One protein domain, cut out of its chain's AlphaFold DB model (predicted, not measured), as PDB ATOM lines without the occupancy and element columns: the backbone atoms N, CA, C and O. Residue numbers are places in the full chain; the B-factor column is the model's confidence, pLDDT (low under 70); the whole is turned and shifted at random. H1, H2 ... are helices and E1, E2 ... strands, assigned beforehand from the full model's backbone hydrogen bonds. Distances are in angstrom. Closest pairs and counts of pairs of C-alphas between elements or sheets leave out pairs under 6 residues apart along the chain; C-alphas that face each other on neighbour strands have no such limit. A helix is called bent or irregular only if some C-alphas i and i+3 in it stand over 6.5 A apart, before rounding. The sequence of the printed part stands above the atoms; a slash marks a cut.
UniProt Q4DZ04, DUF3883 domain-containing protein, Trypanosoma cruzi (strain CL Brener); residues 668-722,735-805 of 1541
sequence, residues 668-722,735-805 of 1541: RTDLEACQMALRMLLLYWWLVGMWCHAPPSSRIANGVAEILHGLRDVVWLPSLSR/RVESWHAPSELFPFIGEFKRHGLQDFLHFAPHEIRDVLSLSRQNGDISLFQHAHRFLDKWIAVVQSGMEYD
ATOM      1  N   ARG A 668     -53.722 -51.691  21.769       79.66
ATOM      2  CA  ARG A 668     -52.509 -52.397  21.320       79.66
ATOM      3  C   ARG A 668     -51.475 -52.384  22.426       79.66
ATOM      4  O   ARG A 668     -51.306 -51.378  23.113       79.66
ATOM      5  N   THR A 669     -50.763 -53.487  22.565       88.58
ATOM      6  CA  THR A 669     -49.596 -53.591  23.437       88.58
ATOM      7  C   THR A 669     -48.378 -52.913  22.806       88.58
ATOM      8  O   THR A 669     -48.225 -52.891  21.582       88.58
ATOM      9  N   ASP A 670     -47.448 -52.435  23.638       84.00
ATOM     10  CA  ASP A 670     -46.124 -51.978  23.183       84.00
ATOM     11  C   ASP A 670     -45.399 -53.065  22.359       84.00
ATOM     12  O   ASP A 670     -44.635 -52.750  21.447       84.00
ATOM     13  N   LEU A 671     -45.681 -54.348  22.631       82.73
ATOM     14  CA  LEU A 671     -45.146 -55.480  21.878       82.73
ATOM     15  C   LEU A 671     -45.711 -55.555  20.452       82.73
ATOM     16  O   LEU A 671     -44.940 -55.682  19.507       82.73
ATOM     17  N   GLU A 672     -47.029 -55.441  20.269       85.74
ATOM     18  CA  GLU A 672     -47.652 -55.379  18.937       85.74
ATOM     19  C   GLU A 672     -47.191 -54.141  18.159       85.74
ATOM     20  O   GLU A 672     -46.972 -54.220  16.948       85.74
ATOM     21  N   ALA A 673     -46.966 -53.018  18.851       87.72
ATOM     22  CA  ALA A 673     -46.376 -51.827  18.252       87.72
ATOM     23  C   ALA A 673     -44.935 -52.079  17.775       87.72
ATOM     24  O   ALA A 673     -44.612 -51.748  16.635       87.72
ATOM     25  N   CYS A 674     -44.089 -52.725  18.585       84.04
ATOM     26  CA  CYS A 674     -42.722 -53.085  18.197       84.04
ATOM     27  C   CYS A 674     -42.675 -54.158  17.092       84.04
ATOM     28  O   CYS A 674     -41.840 -54.072  16.194       84.04
ATOM     29  N   GLN A 675     -43.596 -55.130  17.097       82.65
ATOM     30  CA  GLN A 675     -43.746 -56.113  16.017       82.65
ATOM     31  C   GLN A 675     -44.172 -55.449  14.700       82.65
ATOM     32  O   GLN A 675     -43.608 -55.763  13.649       82.65
ATOM     33  N   MET A 676     -45.140 -54.526  14.730       88.34
ATOM     34  CA  MET A 676     -45.557 -53.798  13.529       88.34
ATOM     35  C   MET A 676     -44.456 -52.849  13.046       88.34
ATOM     36  O   MET A 676     -44.206 -52.774  11.846       88.34
ATOM     37  N   ALA A 677     -43.744 -52.184  13.960       86.64
ATOM     38  CA  ALA A 677     -42.605 -51.332  13.629       86.64
ATOM     39  C   ALA A 677     -41.496 -52.136  12.936       86.64
ATOM     40  O   ALA A 677     -41.016 -51.734  11.879       86.64
ATOM     41  N   LEU A 678     -41.156 -53.315  13.466       83.81
ATOM     42  CA  LEU A 678     -40.204 -54.237  12.845       83.81
ATOM     43  C   LEU A 678     -40.676 -54.695  11.453       83.81
ATOM     44  O   LEU A 678     -39.885 -54.672  10.513       83.81
ATOM     45  N   ARG A 679     -41.959 -55.053  11.284       83.27
ATOM     46  CA  ARG A 679     -42.534 -55.419   9.973       83.27
ATOM     47  C   ARG A 679     -42.443 -54.279   8.957       83.27
ATOM     48  O   ARG A 679     -42.022 -54.517   7.828       83.27
ATOM     49  N   MET A 680     -42.803 -53.058   9.350       87.21
ATOM     50  CA  MET A 680     -42.765 -51.895   8.460       87.21
ATOM     51  C   MET A 680     -41.334 -51.465   8.123       87.21
ATOM     52  O   MET A 680     -41.059 -51.166   6.967       87.21
ATOM     53  N   LEU A 681     -40.395 -51.529   9.072       82.41
ATOM     54  CA  LEU A 681     -38.973 -51.285   8.802       82.41
ATOM     55  C   LEU A 681     -38.374 -52.341   7.860       82.41
ATOM     56  O   LEU A 681     -37.617 -51.988   6.958       82.41
ATOM     57  N   LEU A 682     -38.728 -53.622   8.015       81.19
ATOM     58  CA  LEU A 682     -38.291 -54.682   7.097       81.19
ATOM     59  C   LEU A 682     -38.878 -54.496   5.688       81.19
ATOM     60  O   LEU A 682     -38.142 -54.614   4.712       81.19
ATOM     61  N   LEU A 683     -40.163 -54.137   5.571       84.12
ATOM     62  CA  LEU A 683     -40.811 -53.802   4.295       84.12
ATOM     63  C   LEU A 683     -40.167 -52.579   3.622       84.12
ATOM     64  O   LEU A 683     -39.902 -52.604   2.422       84.12
ATOM     65  N   TYR A 684     -39.895 -51.524   4.391       83.33
ATOM     66  CA  TYR A 684     -39.201 -50.319   3.938       83.33
ATOM     67  C   TYR A 684     -37.824 -50.658   3.365       83.33
ATOM     68  O   TYR A 684     -37.541 -50.337   2.212       83.33
ATOM     69  N   TRP A 685     -37.001 -51.386   4.125       79.80
ATOM     70  CA  TRP A 685     -35.687 -51.827   3.666       79.80
ATOM     71  C   TRP A 685     -35.776 -52.740   2.443       79.80
ATOM     72  O   TRP A 685     -34.979 -52.586   1.519       79.80
ATOM     73  N   TRP A 686     -36.752 -53.649   2.392       83.25
ATOM     74  CA  TRP A 686     -36.992 -54.513   1.235       83.25
ATOM     75  C   TRP A 686     -37.273 -53.705  -0.040       83.25
ATOM     76  O   TRP A 686     -36.578 -53.887  -1.041       83.25
ATOM     77  N   LEU A 687     -38.209 -52.748   0.021       84.59
ATOM     78  CA  LEU A 687     -38.507 -51.835  -1.088       84.59
ATOM     79  C   LEU A 687     -37.268 -51.018  -1.491       84.59
ATOM     80  O   LEU A 687     -36.921 -50.988  -2.670       84.59
ATOM     81  N   VAL A 688     -36.558 -50.417  -0.528       79.83
ATOM     82  CA  VAL A 688     -35.337 -49.632  -0.789       79.83
ATOM     83  C   VAL A 688     -34.270 -50.473  -1.490       79.83
ATOM     84  O   VAL A 688     -33.756 -50.051  -2.522       79.83
ATOM     85  N   GLY A 689     -33.964 -51.677  -1.001       79.05
ATOM     86  CA  GLY A 689     -32.961 -52.545  -1.624       79.05
ATOM     87  C   GLY A 689     -33.358 -53.021  -3.023       79.05
ATOM     88  O   GLY A 689     -32.515 -53.023  -3.918       79.05
ATOM     89  N   MET A 690     -34.643 -53.315  -3.272       82.06
ATOM     90  CA  MET A 690     -35.107 -53.610  -4.635       82.06
ATOM     91  C   MET A 690     -34.984 -52.394  -5.559       82.06
ATOM     92  O   MET A 690     -34.589 -52.546  -6.709       82.06
ATOM     93  N   TRP A 691     -35.258 -51.185  -5.067       84.42
ATOM     94  CA  TRP A 691     -35.082 -49.944  -5.829       84.42
ATOM     95  C   TRP A 691     -33.604 -49.637  -6.126       84.42
ATOM     96  O   TRP A 691     -33.283 -49.134  -7.204       84.42
ATOM     97  N   CYS A 692     -32.701 -49.987  -5.203       78.55
ATOM     98  CA  CYS A 692     -31.251 -49.857  -5.363       78.55
ATOM     99  C   CYS A 692     -30.664 -50.895  -6.332       78.55
ATOM    100  O   CYS A 692     -29.773 -50.555  -7.107       78.55
ATOM    101  N   HIS A 693     -31.164 -52.133  -6.313       79.30
ATOM    102  CA  HIS A 693     -30.652 -53.232  -7.135       79.30
ATOM    103  C   HIS A 693     -31.269 -53.269  -8.544       79.30
ATOM    104  O   HIS A 693     -30.590 -53.587  -9.517       79.30
ATOM    105  N   ALA A 694     -32.547 -52.906  -8.694       81.85
ATOM    106  CA  ALA A 694     -33.220 -52.944  -9.987       81.85
ATOM    107  C   ALA A 694     -32.714 -51.830 -10.934       81.85
ATOM    108  O   ALA A 694     -32.525 -50.685 -10.493       81.85
ATOM    109  N   PRO A 695     -32.540 -52.101 -12.246       83.39
ATOM    110  CA  PRO A 695     -32.150 -51.083 -13.221       83.39
ATOM    111  C   PRO A 695     -33.104 -49.877 -13.204       83.39
ATOM    112  O   PRO A 695     -34.314 -50.075 -13.062       83.39
ATOM    113  N   PRO A 696     -32.623 -48.633 -13.385       80.97
ATOM    114  CA  PRO A 696     -33.460 -47.430 -13.285       80.97
ATOM    115  C   PRO A 696     -34.562 -47.335 -14.357       80.97
ATOM    116  O   PRO A 696     -35.487 -46.548 -14.205       80.97
ATOM    117  N   SER A 697     -34.485 -48.144 -15.417       84.99
ATOM    118  CA  SER A 697     -35.498 -48.295 -16.471       84.99
ATOM    119  C   SER A 697     -36.436 -49.500 -16.278       84.99
ATOM    120  O   SER A 697     -37.297 -49.751 -17.122       84.99
ATOM    121  N   SER A 698     -36.263 -50.284 -15.210       90.28
ATOM    122  CA  SER A 698     -37.021 -51.519 -14.981       90.28
ATOM    123  C   SER A 698     -38.439 -51.263 -14.465       90.28
ATOM    124  O   SER A 698     -38.709 -50.288 -13.760       90.28
ATOM    125  N   ARG A 699     -39.348 -52.206 -14.745       89.24
ATOM    126  CA  ARG A 699     -40.696 -52.195 -14.159       89.24
ATOM    127  C   ARG A 699     -40.647 -52.275 -12.630       89.24
ATOM    128  O   ARG A 699     -41.399 -51.558 -11.985       89.24
ATOM    129  N   ILE A 700     -39.720 -53.055 -12.063       86.50
ATOM    130  CA  ILE A 700     -39.485 -53.160 -10.612       86.50
ATOM    131  C   ILE A 700     -39.176 -51.785 -10.004       86.50
ATOM    132  O   ILE A 700     -39.829 -51.390  -9.040       86.50
ATOM    133  N   ALA A 701     -38.240 -51.024 -10.582       86.14
ATOM    134  CA  ALA A 701     -37.893 -49.695 -10.076       86.14
ATOM    135  C   ALA A 701     -39.075 -48.710 -10.144       86.14
ATOM    136  O   ALA A 701     -39.280 -47.943  -9.202       86.14
ATOM    137  N   ASN A 702     -39.880 -48.771 -11.212       87.66
ATOM    138  CA  ASN A 702     -41.083 -47.947 -11.360       87.66
ATOM    139  C   ASN A 702     -42.192 -48.355 -10.377       87.66
ATOM    140  O   ASN A 702     -42.727 -47.494  -9.688       87.66
ATOM    141  N   GLY A 703     -42.498 -49.649 -10.246       90.87
ATOM    142  CA  GLY A 703     -43.517 -50.153  -9.321       90.87
ATOM    143  C   GLY A 703     -43.175 -49.874  -7.856       90.87
ATOM    144  O   GLY A 703     -44.032 -49.456  -7.085       90.87
ATOM    145  N   VAL A 704     -41.899 -49.997  -7.468       88.91
ATOM    146  CA  VAL A 704     -41.456 -49.580  -6.127       88.91
ATOM    147  C   VAL A 704     -41.593 -48.066  -5.935       88.91
ATOM    148  O   VAL A 704     -42.044 -47.639  -4.873       88.91
ATOM    149  N   ALA A 705     -41.288 -47.245  -6.946       86.33
ATOM    150  CA  ALA A 705     -41.520 -45.802  -6.875       86.33
ATOM    151  C   ALA A 705     -43.022 -45.455  -6.767       86.33
ATOM    152  O   ALA A 705     -43.381 -44.587  -5.973       86.33
ATOM    153  N   GLU A 706     -43.908 -46.161  -7.480       89.57
ATOM    154  CA  GLU A 706     -45.367 -46.020  -7.357       89.57
ATOM    155  C   GLU A 706     -45.891 -46.477  -5.987       89.57
ATOM    156  O   GLU A 706     -46.761 -45.815  -5.418       89.57
ATOM    157  N   ILE A 707     -45.337 -47.545  -5.402       89.72
ATOM    158  CA  ILE A 707     -45.653 -47.974  -4.031       89.72
ATOM    159  C   ILE A 707     -45.215 -46.907  -3.023       89.72
ATOM    160  O   ILE A 707     -46.023 -46.494  -2.194       89.72
ATOM    161  N   LEU A 708     -43.972 -46.423  -3.096       88.07
ATOM    162  CA  LEU A 708     -43.453 -45.401  -2.180       88.07
ATOM    163  C   LEU A 708     -44.216 -44.073  -2.318       88.07
ATOM    164  O   LEU A 708     -44.564 -43.457  -1.311       88.07
ATOM    165  N   HIS A 709     -44.572 -43.674  -3.541       88.34
ATOM    166  CA  HIS A 709     -45.437 -42.522  -3.802       88.34
ATOM    167  C   HIS A 709     -46.874 -42.753  -3.296       88.34
ATOM    168  O   HIS A 709     -47.471 -41.873  -2.685       88.34
ATOM    169  N   GLY A 710     -47.423 -43.959  -3.461       90.20
ATOM    170  CA  GLY A 710     -48.733 -44.348  -2.934       90.20
ATOM    171  C   GLY A 710     -48.788 -44.463  -1.405       90.20
ATOM    172  O   GLY A 710     -49.868 -44.333  -0.819       90.20
ATOM    173  N   LEU A 711     -47.649 -44.682  -0.751       89.18
ATOM    174  CA  LEU A 711     -47.487 -44.675   0.704       89.18
ATOM    175  C   LEU A 711     -47.047 -43.305   1.255       89.18
ATOM    176  O   LEU A 711     -46.935 -43.169   2.470       89.18
ATOM    177  N   ARG A 712     -46.827 -42.294   0.400       86.84
ATOM    178  CA  ARG A 712     -46.275 -40.974   0.764       86.84
ATOM    179  C   ARG A 712     -47.010 -40.292   1.914       86.84
ATOM    180  O   ARG A 712     -46.364 -39.800   2.828       86.84
ATOM    181  N   ASP A 713     -48.338 -40.298   1.852       89.79
ATOM    182  CA  ASP A 713     -49.236 -39.664   2.825       89.79
ATOM    183  C   ASP A 713     -49.965 -40.707   3.703       89.79
ATOM    184  O   ASP A 713     -50.982 -40.423   4.333       89.79
ATOM    185  N   VAL A 714     -49.461 -41.947   3.728       88.71
ATOM    186  CA  VAL A 714     -49.882 -42.984   4.677       88.71
ATOM    187  C   VAL A 714     -48.964 -42.893   5.887       88.71
ATOM    188  O   VAL A 714     -47.751 -42.855   5.731       88.71
ATOM    189  N   VAL A 715     -49.514 -42.902   7.097       90.03
ATOM    190  CA  VAL A 715     -48.718 -43.020   8.325       90.03
ATOM    191  C   VAL A 715     -48.269 -44.482   8.472       90.03
ATOM    192  O   VAL A 715     -49.115 -45.356   8.650       90.03
ATOM    193  N   TRP A 716     -46.968 -44.775   8.349       89.37
ATOM    194  CA  TRP A 716     -46.437 -46.152   8.455       89.37
ATOM    195  C   TRP A 716     -44.981 -46.293   8.920       89.37
ATOM    196  O   TRP A 716     -44.558 -47.412   9.207       89.37
ATOM    197  N   LEU A 717     -44.221 -45.202   9.045       87.64
ATOM    198  CA  LEU A 717     -42.827 -45.247   9.493       87.64
ATOM    199  C   LEU A 717     -42.746 -44.995  11.012       87.64
ATOM    200  O   LEU A 717     -43.221 -43.953  11.468       87.64
ATOM    201  N   PRO A 718     -42.200 -45.923  11.819       90.38
ATOM    202  CA  PRO A 718     -42.143 -45.778  13.273       90.38
ATOM    203  C   PRO A 718     -40.978 -44.877  13.709       90.38
ATOM    204  O   PRO A 718     -39.833 -45.109  13.325       90.38
ATOM    205  N   SER A 719     -41.249 -43.901  14.577       84.98
ATOM    206  CA  SER A 719     -40.210 -43.228  15.364       84.98
ATOM    207  C   SER A 719     -39.849 -44.083  16.576       84.98
ATOM    208  O   SER A 719     -40.743 -44.595  17.255       84.98
ATOM    209  N   LEU A 720     -38.556 -44.238  16.857       85.85
ATOM    210  CA  LEU A 720     -38.039 -45.102  17.918       85.85
ATOM    211  C   LEU A 720     -37.167 -44.306  18.892       85.85
ATOM    212  O   LEU A 720     -36.228 -43.639  18.463       85.85
ATOM    213  N   SER A 721     -37.393 -44.459  20.198       82.53
ATOM    214  CA  SER A 721     -36.483 -43.949  21.233       82.53
ATOM    215  C   SER A 721     -36.062 -45.045  22.212       82.53
ATOM    216  O   SER A 721     -36.800 -46.002  22.456       82.53
ATOM    217  N   ARG A 722     -34.850 -44.929  22.775       79.95
ATOM    218  CA  ARG A 722     -34.402 -45.765  23.903       79.95
ATOM    219  C   ARG A 722     -34.862 -45.106  25.199       79.95
ATOM    220  O   ARG A 722     -34.355 -44.045  25.559       79.95
ATOM    221  N   ARG A 735     -38.802 -48.070  22.356       83.89
ATOM    222  CA  ARG A 735     -40.245 -47.837  22.313       83.89
ATOM    223  C   ARG A 735     -40.605 -47.091  21.035       83.89
ATOM    224  O   ARG A 735     -39.833 -46.253  20.574       83.89
ATOM    225  N   VAL A 736     -41.775 -47.392  20.475       88.45
ATOM    226  CA  VAL A 736     -42.338 -46.618  19.362       88.45
ATOM    227  C   VAL A 736     -43.002 -45.370  19.945       88.45
ATOM    228  O   VAL A 736     -44.002 -45.494  20.649       88.45
ATOM    229  N   GLU A 737     -42.440 -44.185  19.706       87.51
ATOM    230  CA  GLU A 737     -42.987 -42.926  20.247       87.51
ATOM    231  C   GLU A 737     -44.147 -42.395  19.408       87.51
ATOM    232  O   GLU A 737     -45.172 -41.951  19.926       87.51
ATOM    233  N   SER A 738     -43.978 -42.459  18.092       90.45
ATOM    234  CA  SER A 738     -44.899 -41.929  17.096       90.45
ATOM    235  C   SER A 738     -44.821 -42.762  15.821       90.45
ATOM    236  O   SER A 738     -43.891 -43.542  15.604       90.45
ATOM    237  N   TRP A 739     -45.821 -42.591  14.968       92.84
ATOM    238  CA  TRP A 739     -45.823 -43.104  13.607       92.84
ATOM    239  C   TRP A 739     -45.936 -41.916  12.665       92.84
ATOM    240  O   TRP A 739     -46.699 -40.995  12.950       92.84
ATOM    241  N   HIS A 740     -45.214 -41.969  11.552       89.68
ATOM    242  CA  HIS A 740     -45.116 -40.874  10.600       89.68
ATOM    243  C   HIS A 740     -45.444 -41.291   9.176       89.68
ATOM    244  O   HIS A 740     -45.259 -42.449   8.777       89.68
ATOM    245  N   ALA A 741     -45.909 -40.321   8.395       88.74
ATOM    246  CA  ALA A 741     -45.966 -40.445   6.946       88.74
ATOM    247  C   ALA A 741     -44.618 -40.059   6.308       88.74
ATOM    248  O   ALA A 741     -43.943 -39.156   6.806       88.74
ATOM    249  N   PRO A 742     -44.211 -40.673   5.182       82.26
ATOM    250  CA  PRO A 742     -43.049 -40.217   4.424       82.26
ATOM    251  C   PRO A 742     -43.078 -38.717   4.078       82.26
ATOM    252  O   PRO A 742     -42.023 -38.094   4.059       82.26
ATOM    253  N   SER A 743     -44.245 -38.102   3.858       84.66
ATOM    254  CA  SER A 743     -44.360 -36.649   3.645       84.66
ATOM    255  C   SER A 743     -44.149 -35.792   4.901       84.66
ATOM    256  O   SER A 743     -43.820 -34.614   4.766       84.66
ATOM    257  N   GLU A 744     -44.272 -36.359   6.106       85.62
ATOM    258  CA  GLU A 744     -43.921 -35.691   7.370       85.62
ATOM    259  C   GLU A 744     -42.413 -35.751   7.638       85.62
ATOM    260  O   GLU A 744     -41.827 -34.762   8.071       85.62
ATOM    261  N   LEU A 745     -41.784 -36.902   7.363       75.51
ATOM    262  CA  LEU A 745     -40.343 -37.102   7.562       75.51
ATOM    263  C   LEU A 745     -39.502 -36.439   6.466       75.51
ATOM    264  O   LEU A 745     -38.414 -35.931   6.732       75.51
ATOM    265  N   PHE A 746     -40.011 -36.432   5.232       76.45
ATOM    266  CA  PHE A 746     -39.294 -35.991   4.038       76.45
ATOM    267  C   PHE A 746     -40.074 -34.921   3.242       76.45
ATOM    268  O   PHE A 746     -40.292 -35.088   2.038       76.45
ATOM    269  N   PRO A 747     -40.482 -33.788   3.854       72.69
ATOM    270  CA  PRO A 747     -41.320 -32.775   3.197       72.69
ATOM    271  C   PRO A 747     -40.663 -32.128   1.964       72.69
ATOM    272  O   PRO A 747     -41.357 -31.572   1.114       72.69
ATOM    273  N   PHE A 748     -39.333 -32.220   1.844       66.63
ATOM    274  CA  PHE A 748     -38.557 -31.710   0.710       66.63
ATOM    275  C   PHE A 748     -38.358 -32.730  -0.427       66.63
ATOM    276  O   PHE A 748     -37.985 -32.330  -1.532       66.63
ATOM    277  N   ILE A 749     -38.648 -34.023  -0.214       61.32
ATOM    278  CA  ILE A 749     -38.599 -35.040  -1.278       61.32
ATOM    279  C   ILE A 749     -39.882 -34.920  -2.116       61.32
ATOM    280  O   ILE A 749     -40.890 -35.598  -1.905       61.32
ATOM    281  N   GLY A 750     -39.849 -33.985  -3.070       58.16
ATOM    282  CA  GLY A 750     -40.965 -33.712  -3.981       58.16
ATOM    283  C   GLY A 750     -41.314 -34.901  -4.883       58.16
ATOM    284  O   GLY A 750     -42.484 -35.111  -5.193       58.16
ATOM    285  N   GLU A 751     -40.317 -35.709  -5.249       62.82
ATOM    286  CA  GLU A 751     -40.461 -36.932  -6.042       62.82
ATOM    287  C   GLU A 751     -39.487 -38.000  -5.523       62.82
ATOM    288  O   GLU A 751     -38.331 -37.692  -5.227       62.82
ATOM    289  N   PHE A 752     -39.923 -39.263  -5.460       64.71
ATOM    290  CA  PHE A 752     -39.059 -40.404  -5.137       64.71
ATOM    291  C   PHE A 752     -38.072 -40.663  -6.287       64.71
ATOM    292  O   PHE A 752     -38.330 -41.451  -7.195       64.71
ATOM    293  N   LYS A 753     -36.935 -39.962  -6.263       68.27
ATOM    294  CA  LYS A 753     -35.831 -40.087  -7.228       68.27
ATOM    295  C   LYS A 753     -34.624 -40.748  -6.574       68.27
ATOM    296  O   LYS A 753     -34.276 -40.405  -5.450       68.27
ATOM    297  N   ARG A 754     -33.939 -41.627  -7.316       61.04
ATOM    298  CA  ARG A 754     -32.778 -42.418  -6.849       61.04
ATOM    299  C   ARG A 754     -31.656 -41.553  -6.243       61.04
ATOM    300  O   ARG A 754     -30.939 -42.014  -5.368       61.04
ATOM    301  N   HIS A 755     -31.548 -40.289  -6.659       63.02
ATOM    302  CA  HIS A 755     -30.592 -39.308  -6.127       63.02
ATOM    303  C   HIS A 755     -30.909 -38.824  -4.695       63.02
ATOM    304  O   HIS A 755     -29.993 -38.441  -3.981       63.02
ATOM    305  N   GLY A 756     -32.174 -38.866  -4.256       62.42
ATOM    306  CA  GLY A 756     -32.591 -38.517  -2.886       62.42
ATOM    307  C   GLY A 756     -32.444 -39.665  -1.877       62.42
ATOM    308  O   GLY A 756     -32.861 -39.544  -0.729       62.42
ATOM    309  N   LEU A 757     -31.866 -40.799  -2.294       59.30
ATOM    310  CA  LEU A 757     -31.627 -41.962  -1.434       59.30
ATOM    311  C   LEU A 757     -30.723 -41.623  -0.234       59.30
ATOM    312  O   LEU A 757     -30.883 -42.206   0.834       59.30
ATOM    313  N   GLN A 758     -29.808 -40.664  -0.395       55.15
ATOM    314  CA  GLN A 758     -28.878 -40.240   0.653       55.15
ATOM    315  C   GLN A 758     -29.611 -39.562   1.827       55.15
ATOM    316  O   GLN A 758     -29.380 -39.928   2.978       55.15
ATOM    317  N   ASP A 759     -30.576 -38.681   1.540       58.79
ATOM    318  CA  ASP A 759     -31.474 -38.084   2.544       58.79
ATOM    319  C   ASP A 759     -32.379 -39.142   3.199       58.79
ATOM    320  O   ASP A 759     -32.693 -39.072   4.386       58.79
ATOM    321  N   PHE A 760     -32.787 -40.151   2.424       58.01
ATOM    322  CA  PHE A 760     -33.663 -41.230   2.877       58.01
ATOM    323  C   PHE A 760     -32.968 -42.150   3.897       58.01
ATOM    324  O   PHE A 760     -33.554 -42.503   4.921       58.01
ATOM    325  N   LEU A 761     -31.692 -42.480   3.663       59.52
ATOM    326  CA  LEU A 761     -30.875 -43.319   4.547       59.52
ATOM    327  C   LEU A 761     -30.553 -42.655   5.898       59.52
ATOM    328  O   LEU A 761     -30.326 -43.369   6.874       59.52
ATOM    329  N   HIS A 762     -30.597 -41.321   6.006       54.26
ATOM    330  CA  HIS A 762     -30.411 -40.623   7.288       54.26
ATOM    331  C   HIS A 762     -31.495 -40.943   8.333       54.26
ATOM    332  O   HIS A 762     -31.240 -40.792   9.528       54.26
ATOM    333  N   PHE A 763     -32.673 -41.419   7.913       58.80
ATOM    334  CA  PHE A 763     -33.765 -41.810   8.815       58.80
ATOM    335  C   PHE A 763     -33.711 -43.280   9.267       58.80
ATOM    336  O   PHE A 763     -34.593 -43.745   9.992       58.80
ATOM    337  N   ALA A 764     -32.690 -44.034   8.851       56.70
ATOM    338  CA  ALA A 764     -32.509 -45.414   9.275       56.70
ATOM    339  C   ALA A 764     -32.033 -45.522  10.741       56.70
ATOM    340  O   ALA A 764     -31.155 -44.757  11.152       56.70
ATOM    341  N   PRO A 765     -32.515 -46.515  11.519       57.31
ATOM    342  CA  PRO A 765     -31.985 -46.803  12.853       57.31
ATOM    343  C   PRO A 765     -30.479 -47.109  12.789       57.31
ATOM    344  O   PRO A 765     -30.050 -48.015  12.074       57.31
ATOM    345  N   HIS A 766     -29.685 -46.323  13.520       52.76
ATOM    346  CA  HIS A 766     -28.246 -46.170  13.277       52.76
ATOM    347  C   HIS A 766     -27.385 -47.395  13.635       52.76
ATOM    348  O   HIS A 766     -26.310 -47.564  13.065       52.76
ATOM    349  N   GLU A 767     -27.834 -48.274  14.537       63.00
ATOM    350  CA  GLU A 767     -27.252 -49.611  14.690       63.00
ATOM    351  C   GLU A 767     -28.243 -50.684  14.202       63.00
ATOM    352  O   GLU A 767     -29.414 -50.681  14.579       63.00
ATOM    353  N   ILE A 768     -27.754 -51.734  13.522       65.14
ATOM    354  CA  ILE A 768     -28.525 -52.984  13.332       65.14
ATOM    355  C   ILE A 768     -29.031 -53.548  14.678       65.14
ATOM    356  O   ILE A 768     -30.075 -54.191  14.752       65.14
ATOM    357  N   ARG A 769     -28.320 -53.241  15.774       65.00
ATOM    358  CA  ARG A 769     -28.705 -53.543  17.159       65.00
ATOM    359  C   ARG A 769     -30.040 -52.934  17.568       65.00
ATOM    360  O   ARG A 769     -30.731 -53.563  18.364       65.00
ATOM    361  N   ASP A 770     -30.417 -51.773  17.041       67.76
ATOM    362  CA  ASP A 770     -31.707 -51.162  17.345       67.76
ATOM    363  C   ASP A 770     -32.840 -52.000  16.738       67.76
ATOM    364  O   ASP A 770     -33.687 -52.505  17.478       67.76
ATOM    365  N   VAL A 771     -32.770 -52.330  15.443       69.10
ATOM    366  CA  VAL A 771     -33.736 -53.244  14.794       69.10
ATOM    367  C   VAL A 771     -33.760 -54.625  15.471       69.10
ATOM    368  O   VAL A 771     -34.824 -55.197  15.719       69.10
ATOM    369  N   LEU A 772     -32.593 -55.148  15.859       70.96
ATOM    370  CA  LEU A 772     -32.478 -56.409  16.600       70.96
ATOM    371  C   LEU A 772     -32.994 -56.317  18.050       70.96
ATOM    372  O   LEU A 772     -33.357 -57.343  18.625       70.96
ATOM    373  N   SER A 773     -33.062 -55.131  18.660       74.01
ATOM    374  CA  SER A 773     -33.603 -54.953  20.015       74.01
ATOM    375  C   SER A 773     -35.127 -54.812  20.044       74.01
ATOM    376  O   SER A 773     -35.730 -55.302  20.997       74.01
ATOM    377  N   LEU A 774     -35.763 -54.322  18.967       74.97
ATOM    378  CA  LEU A 774     -37.205 -54.538  18.734       74.97
ATOM    379  C   LEU A 774     -37.530 -56.040  18.692       74.97
ATOM    380  O   LEU A 774     -38.481 -56.500  19.316       74.97
ATOM    381  N   SER A 775     -36.696 -56.829  18.002       71.84
ATOM    382  CA  SER A 775     -36.852 -58.286  17.930       71.84
ATOM    383  C   SER A 775     -36.651 -58.984  19.286       71.84
ATOM    384  O   SER A 775     -37.414 -59.895  19.613       71.84
ATOM    385  N   ARG A 776     -35.671 -58.564  20.102       70.69
ATOM    386  CA  ARG A 776     -35.379 -59.188  21.412       70.69
ATOM    387  C   ARG A 776     -36.528 -59.102  22.416       70.69
ATOM    388  O   ARG A 776     -36.666 -60.014  23.226       70.69
ATOM    389  N   GLN A 777     -37.359 -58.060  22.355       69.99
ATOM    390  CA  GLN A 777     -38.530 -57.919  23.233       69.99
ATOM    391  C   GLN A 777     -39.577 -59.024  23.020       69.99
ATOM    392  O   GLN A 777     -40.381 -59.290  23.909       69.99
ATOM    393  N   ASN A 778     -39.557 -59.694  21.864       64.56
ATOM    394  CA  ASN A 778     -40.561 -60.680  21.476       64.56
ATOM    395  C   ASN A 778     -40.287 -62.106  21.993       64.56
ATOM    396  O   ASN A 778     -41.099 -62.997  21.770       64.56
ATOM    397  N   GLY A 779     -39.124 -62.363  22.610       66.57
ATOM    398  CA  GLY A 779     -38.697 -63.694  23.081       66.57
ATOM    399  C   GLY A 779     -38.414 -64.736  21.981       66.57
ATOM    400  O   GLY A 779     -37.678 -65.695  22.215       66.57
ATOM    401  N   ASP A 780     -38.950 -64.544  20.775       64.75
ATOM    402  CA  ASP A 780     -38.808 -65.447  19.639       64.75
ATOM    403  C   ASP A 780     -37.434 -65.323  18.954       64.75
ATOM    404  O   ASP A 780     -37.174 -64.458  18.109       64.75
ATOM    405  N   ILE A 781     -36.556 -66.263  19.306       64.96
ATOM    406  CA  ILE A 781     -35.216 -66.440  18.732       64.96
ATOM    407  C   ILE A 781     -35.281 -66.740  17.220       64.96
ATOM    408  O   ILE A 781     -34.332 -66.430  16.496       64.96
ATOM    409  N   SER A 782     -36.379 -67.307  16.708       62.13
ATOM    410  CA  SER A 782     -36.518 -67.597  15.278       62.13
ATOM    411  C   SER A 782     -36.707 -66.314  14.465       62.13
ATOM    412  O   SER A 782     -35.992 -66.115  13.481       62.13
ATOM    413  N   LEU A 783     -37.568 -65.391  14.911       58.28
ATOM    414  CA  LEU A 783     -37.757 -64.089  14.268       58.28
ATOM    415  C   LEU A 783     -36.460 -63.262  14.293       58.28
ATOM    416  O   LEU A 783     -36.101 -62.658  13.284       58.28
ATOM    417  N   PHE A 784     -35.710 -63.317  15.401       62.95
ATOM    418  CA  PHE A 784     -34.381 -62.703  15.519       62.95
ATOM    419  C   PHE A 784     -33.407 -63.213  14.448       62.95
ATOM    420  O   PHE A 784     -32.756 -62.415  13.774       62.95
ATOM    421  N   GLN A 785     -33.320 -64.532  14.242       66.17
ATOM    422  CA  GLN A 785     -32.417 -65.099  13.235       66.17
ATOM    423  C   GLN A 785     -32.819 -64.759  11.796       66.17
ATOM    424  O   GLN A 785     -31.933 -64.573  10.960       66.17
ATOM    425  N   HIS A 786     -34.118 -64.689  11.490       65.26
ATOM    426  CA  HIS A 786     -34.590 -64.325  10.152       65.26
ATOM    427  C   HIS A 786     -34.393 -62.832   9.875       65.26
ATOM    428  O   HIS A 786     -33.847 -62.490   8.829       65.26
ATOM    429  N   ALA A 787     -34.723 -61.952  10.827       60.67
ATOM    430  CA  ALA A 787     -34.456 -60.519  10.714       60.67
ATOM    431  C   ALA A 787     -32.950 -60.229  10.584       60.67
ATOM    432  O   ALA A 787     -32.556 -59.444   9.726       60.67
ATOM    433  N   HIS A 788     -32.095 -60.912  11.357       67.81
ATOM    434  CA  HIS A 788     -30.643 -60.794  11.213       67.81
ATOM    435  C   HIS A 788     -30.172 -61.266   9.833       67.81
ATOM    436  O   HIS A 788     -29.482 -60.518   9.153       67.81
ATOM    437  N   ARG A 789     -30.547 -62.475   9.384       68.13
ATOM    438  CA  ARG A 789     -30.130 -63.004   8.067       68.13
ATOM    439  C   ARG A 789     -30.663 -62.185   6.887       68.13
ATOM    440  O   ARG A 789     -30.023 -62.171   5.840       68.13
ATOM    441  N   PHE A 790     -31.808 -61.521   7.051       68.16
ATOM    442  CA  PHE A 790     -32.323 -60.554   6.088       68.16
ATOM    443  C   PHE A 790     -31.449 -59.296   6.066       68.16
ATOM    444  O   PHE A 790     -30.839 -59.011   5.042       68.16
ATOM    445  N   LEU A 791     -31.339 -58.581   7.192       63.74
ATOM    446  CA  LEU A 791     -30.632 -57.298   7.270       63.74
ATOM    447  C   LEU A 791     -29.156 -57.426   6.877       63.74
ATOM    448  O   LEU A 791     -28.673 -56.610   6.107       63.74
ATOM    449  N   ASP A 792     -28.471 -58.468   7.341       64.58
ATOM    450  CA  ASP A 792     -27.056 -58.748   7.058       64.58
ATOM    451  C   ASP A 792     -26.789 -58.870   5.542       64.58
ATOM    452  O   ASP A 792     -25.943 -58.173   4.986       64.58
ATOM    453  N   LYS A 793     -27.615 -59.652   4.829       65.92
ATOM    454  CA  LYS A 793     -27.546 -59.763   3.361       65.92
ATOM    455  C   LYS A 793     -28.016 -58.504   2.635       65.92
ATOM    456  O   LYS A 793     -27.494 -58.175   1.575       65.92
ATOM    457  N   TRP A 794     -29.036 -57.828   3.152       63.58
ATOM    458  CA  TRP A 794     -29.695 -56.733   2.441       63.58
ATOM    459  C   TRP A 794     -28.958 -55.398   2.591       63.58
ATOM    460  O   TRP A 794     -28.941 -54.603   1.655       63.58
ATOM    461  N   ILE A 795     -28.259 -55.195   3.711       61.69
ATOM    462  CA  ILE A 795     -27.284 -54.113   3.888       61.69
ATOM    463  C   ILE A 795     -26.153 -54.267   2.863       61.69
ATOM    464  O   ILE A 795     -25.840 -53.290   2.188       61.69
ATOM    465  N   ALA A 796     -25.626 -55.479   2.651       61.97
ATOM    466  CA  ALA A 796     -24.622 -55.731   1.612       61.97
ATOM    467  C   ALA A 796     -25.149 -55.431   0.188       61.97
ATOM    468  O   ALA A 796     -24.448 -54.812  -0.611       61.97
ATOM    469  N   VAL A 797     -26.407 -55.778  -0.121       59.79
ATOM    470  CA  VAL A 797     -27.049 -55.425  -1.407       59.79
ATOM    471  C   VAL A 797     -27.174 -53.906  -1.580       59.79
ATOM    472  O   VAL A 797     -26.839 -53.390  -2.646       59.79
ATOM    473  N   VAL A 798     -27.585 -53.167  -0.543       57.93
ATOM    474  CA  VAL A 798     -27.639 -51.693  -0.583       57.93
ATOM    475  C   VAL A 798     -26.237 -51.087  -0.730       57.93
ATOM    476  O   VAL A 798     -26.057 -50.194  -1.551       57.93
ATOM    477  N   GLN A 799     -25.237 -51.601  -0.007       61.75
ATOM    478  CA  GLN A 799     -23.844 -51.139  -0.075       61.75
ATOM    479  C   GLN A 799     -23.224 -51.361  -1.461       61.75
ATOM    480  O   GLN A 799     -22.722 -50.406  -2.048       61.75
ATOM    481  N   SER A 800     -23.338 -52.564  -2.038       60.47
ATOM    482  CA  SER A 800     -22.879 -52.834  -3.416       60.47
ATOM    483  C   SER A 800     -23.614 -51.982  -4.463       60.47
ATOM    484  O   SER A 800     -23.033 -51.575  -5.466       60.47
ATOM    485  N   GLY A 801     -24.877 -51.623  -4.198       57.32
ATOM    486  CA  GLY A 801     -25.647 -50.686  -5.019       57.32
ATOM    487  C   GLY A 801     -25.136 -49.239  -4.976       57.32
ATOM    488  O   GLY A 801     -25.541 -48.442  -5.821       57.32
ATOM    489  N   MET A 802     -24.253 -48.894  -4.031       58.03
ATOM    490  CA  MET A 802     -23.630 -47.570  -3.904       58.03
ATOM    491  C   MET A 802     -22.204 -47.496  -4.476       58.03
ATOM    492  O   MET A 802     -21.710 -46.394  -4.689       58.03
ATOM    493  N   GLU A 803     -21.537 -48.618  -4.774       53.60
ATOM    494  CA  GLU A 803     -20.136 -48.609  -5.249       53.60
ATOM    495  C   GLU A 803     -19.945 -48.030  -6.664       53.60
ATOM    496  O   GLU A 803     -18.823 -47.705  -7.060       53.60
ATOM    497  N   TYR A 804     -21.031 -47.876  -7.426       54.86
ATOM    498  CA  TYR A 804     -20.995 -47.419  -8.818       54.86
ATOM    499  C   TYR A 804     -20.874 -45.896  -9.013       54.86
ATOM    500  O   TYR A 804     -20.636 -45.475 -10.144       54.86
ATOM    501  N   ASP A 805     -20.980 -45.076  -7.958       44.08
ATOM    502  CA  ASP A 805     -20.849 -43.613  -8.058       44.08
ATOM    503  C   ASP A 805     -20.021 -43.001  -6.901       44.08
ATOM    504  O   ASP A 805     -20.313 -43.183  -5.725       44.08
TER     505      ASP A 805
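AT A GLANCE: This is residues 668 to 722 and 735 to 805 of the 1541 residues of the protein "DUF3883 domain-containing protein" of Trypanosoma cruzi (strain CL Brener) (UniProt Q4DZ04). A long helix, H1, runs through the middle of the domain, with the helical hairpin H5 and H6 packed on one side of it and a two-stranded ribbon, E1 and E2, over its residues 670 to 684 on another. H2 folds back beside the far end of H1, and the short helices H3 and H4 lie along the stretch that leads from the ribbon to H5. The printed part has 126 residues, with six named helices and two named strands in the order H1, H2, E1, E2, H3, H4, H5, H6. The sheet, order E1 - E2, is antiparallel, and the class is mostly helix. The whole is compact, with a radius of gyration of the C-alphas of 14.8 A and spans of 42 by 29 by 22 A.

IN THESE COORDINATES: H1, residues 670 to 693, begins with C-alpha 670 at (-46.124, -51.978, 23.183) and is 34.1 A long. H2 is residues 699 to 710, 15.9 A. E1, residues 717 to 722, measures 16.7 A, and E2, residues 735 to 740, 14.5 A. H3 is residues 742 to 745, and H4 residues 754 to 761. H4 is irregular, with C-alphas 755 and 758 7.1 A apart. H5 is residues 768 to 776, 12.3 A. H6, residues 781 to 800, is 28.8 A long and ends with C-alpha 800 at (-22.879, -52.834, -3.416).

HOW THE PARTS SIT: H1 is the hub, touching three helices. With residues 687 to 691 alone it touches H2, opposite ways at a steep tilt of 39 degrees, a helical hairpin; the closest C-alphas, of Trp 691 and Ala 701, are 5.1 A apart. The closest C-alphas of H1 and E1, those of Ala 677 and Pro 718, are 5.6 A apart. E1 and E2 are antiparallel neighbours, with N 719 and O 738 at 2.9 A and N 740 and O 717 at 2.8 A, within hydrogen-bond range. H3 touches no helix. H4 is close to H1 but not clearly touching it, Cys 692 and Arg 754 having the closest C-alphas at 7.7 A. H5 touches H1 at a steep tilt of 38 degrees, opposite ways; C-alphas 674 and 774, the closest, are 5.7 A apart. H6 touches H1 at a shallow tilt of 28 degrees, the same way, closest at the C-alphas of Gly 689 and Val 798, 5.5 A. H5 and H6 form a helical hairpin at a shallow tilt of 19 degrees, with C-alphas 775 and 784 closest at 5.6 A. In H1, H2 and H5 every O i to N i+4 pair is within hydrogen-bond range, against 2 of 4 in H4 and 14 of 16 in H6; H3 is too short for such a pair.

THE WHOLE: The C-alphas farthest apart, of Arg 668 and Asp 805, are 44.1 A apart. Residues 723 to 734 are not printed, and C-alphas 722 and 735 are 6.4 A apart across this cut. Of the links that are printed whole, none is long. Mean pLDDT of the printed part is 74.8; residues 748 to 771 and 777 to 805 are under 70.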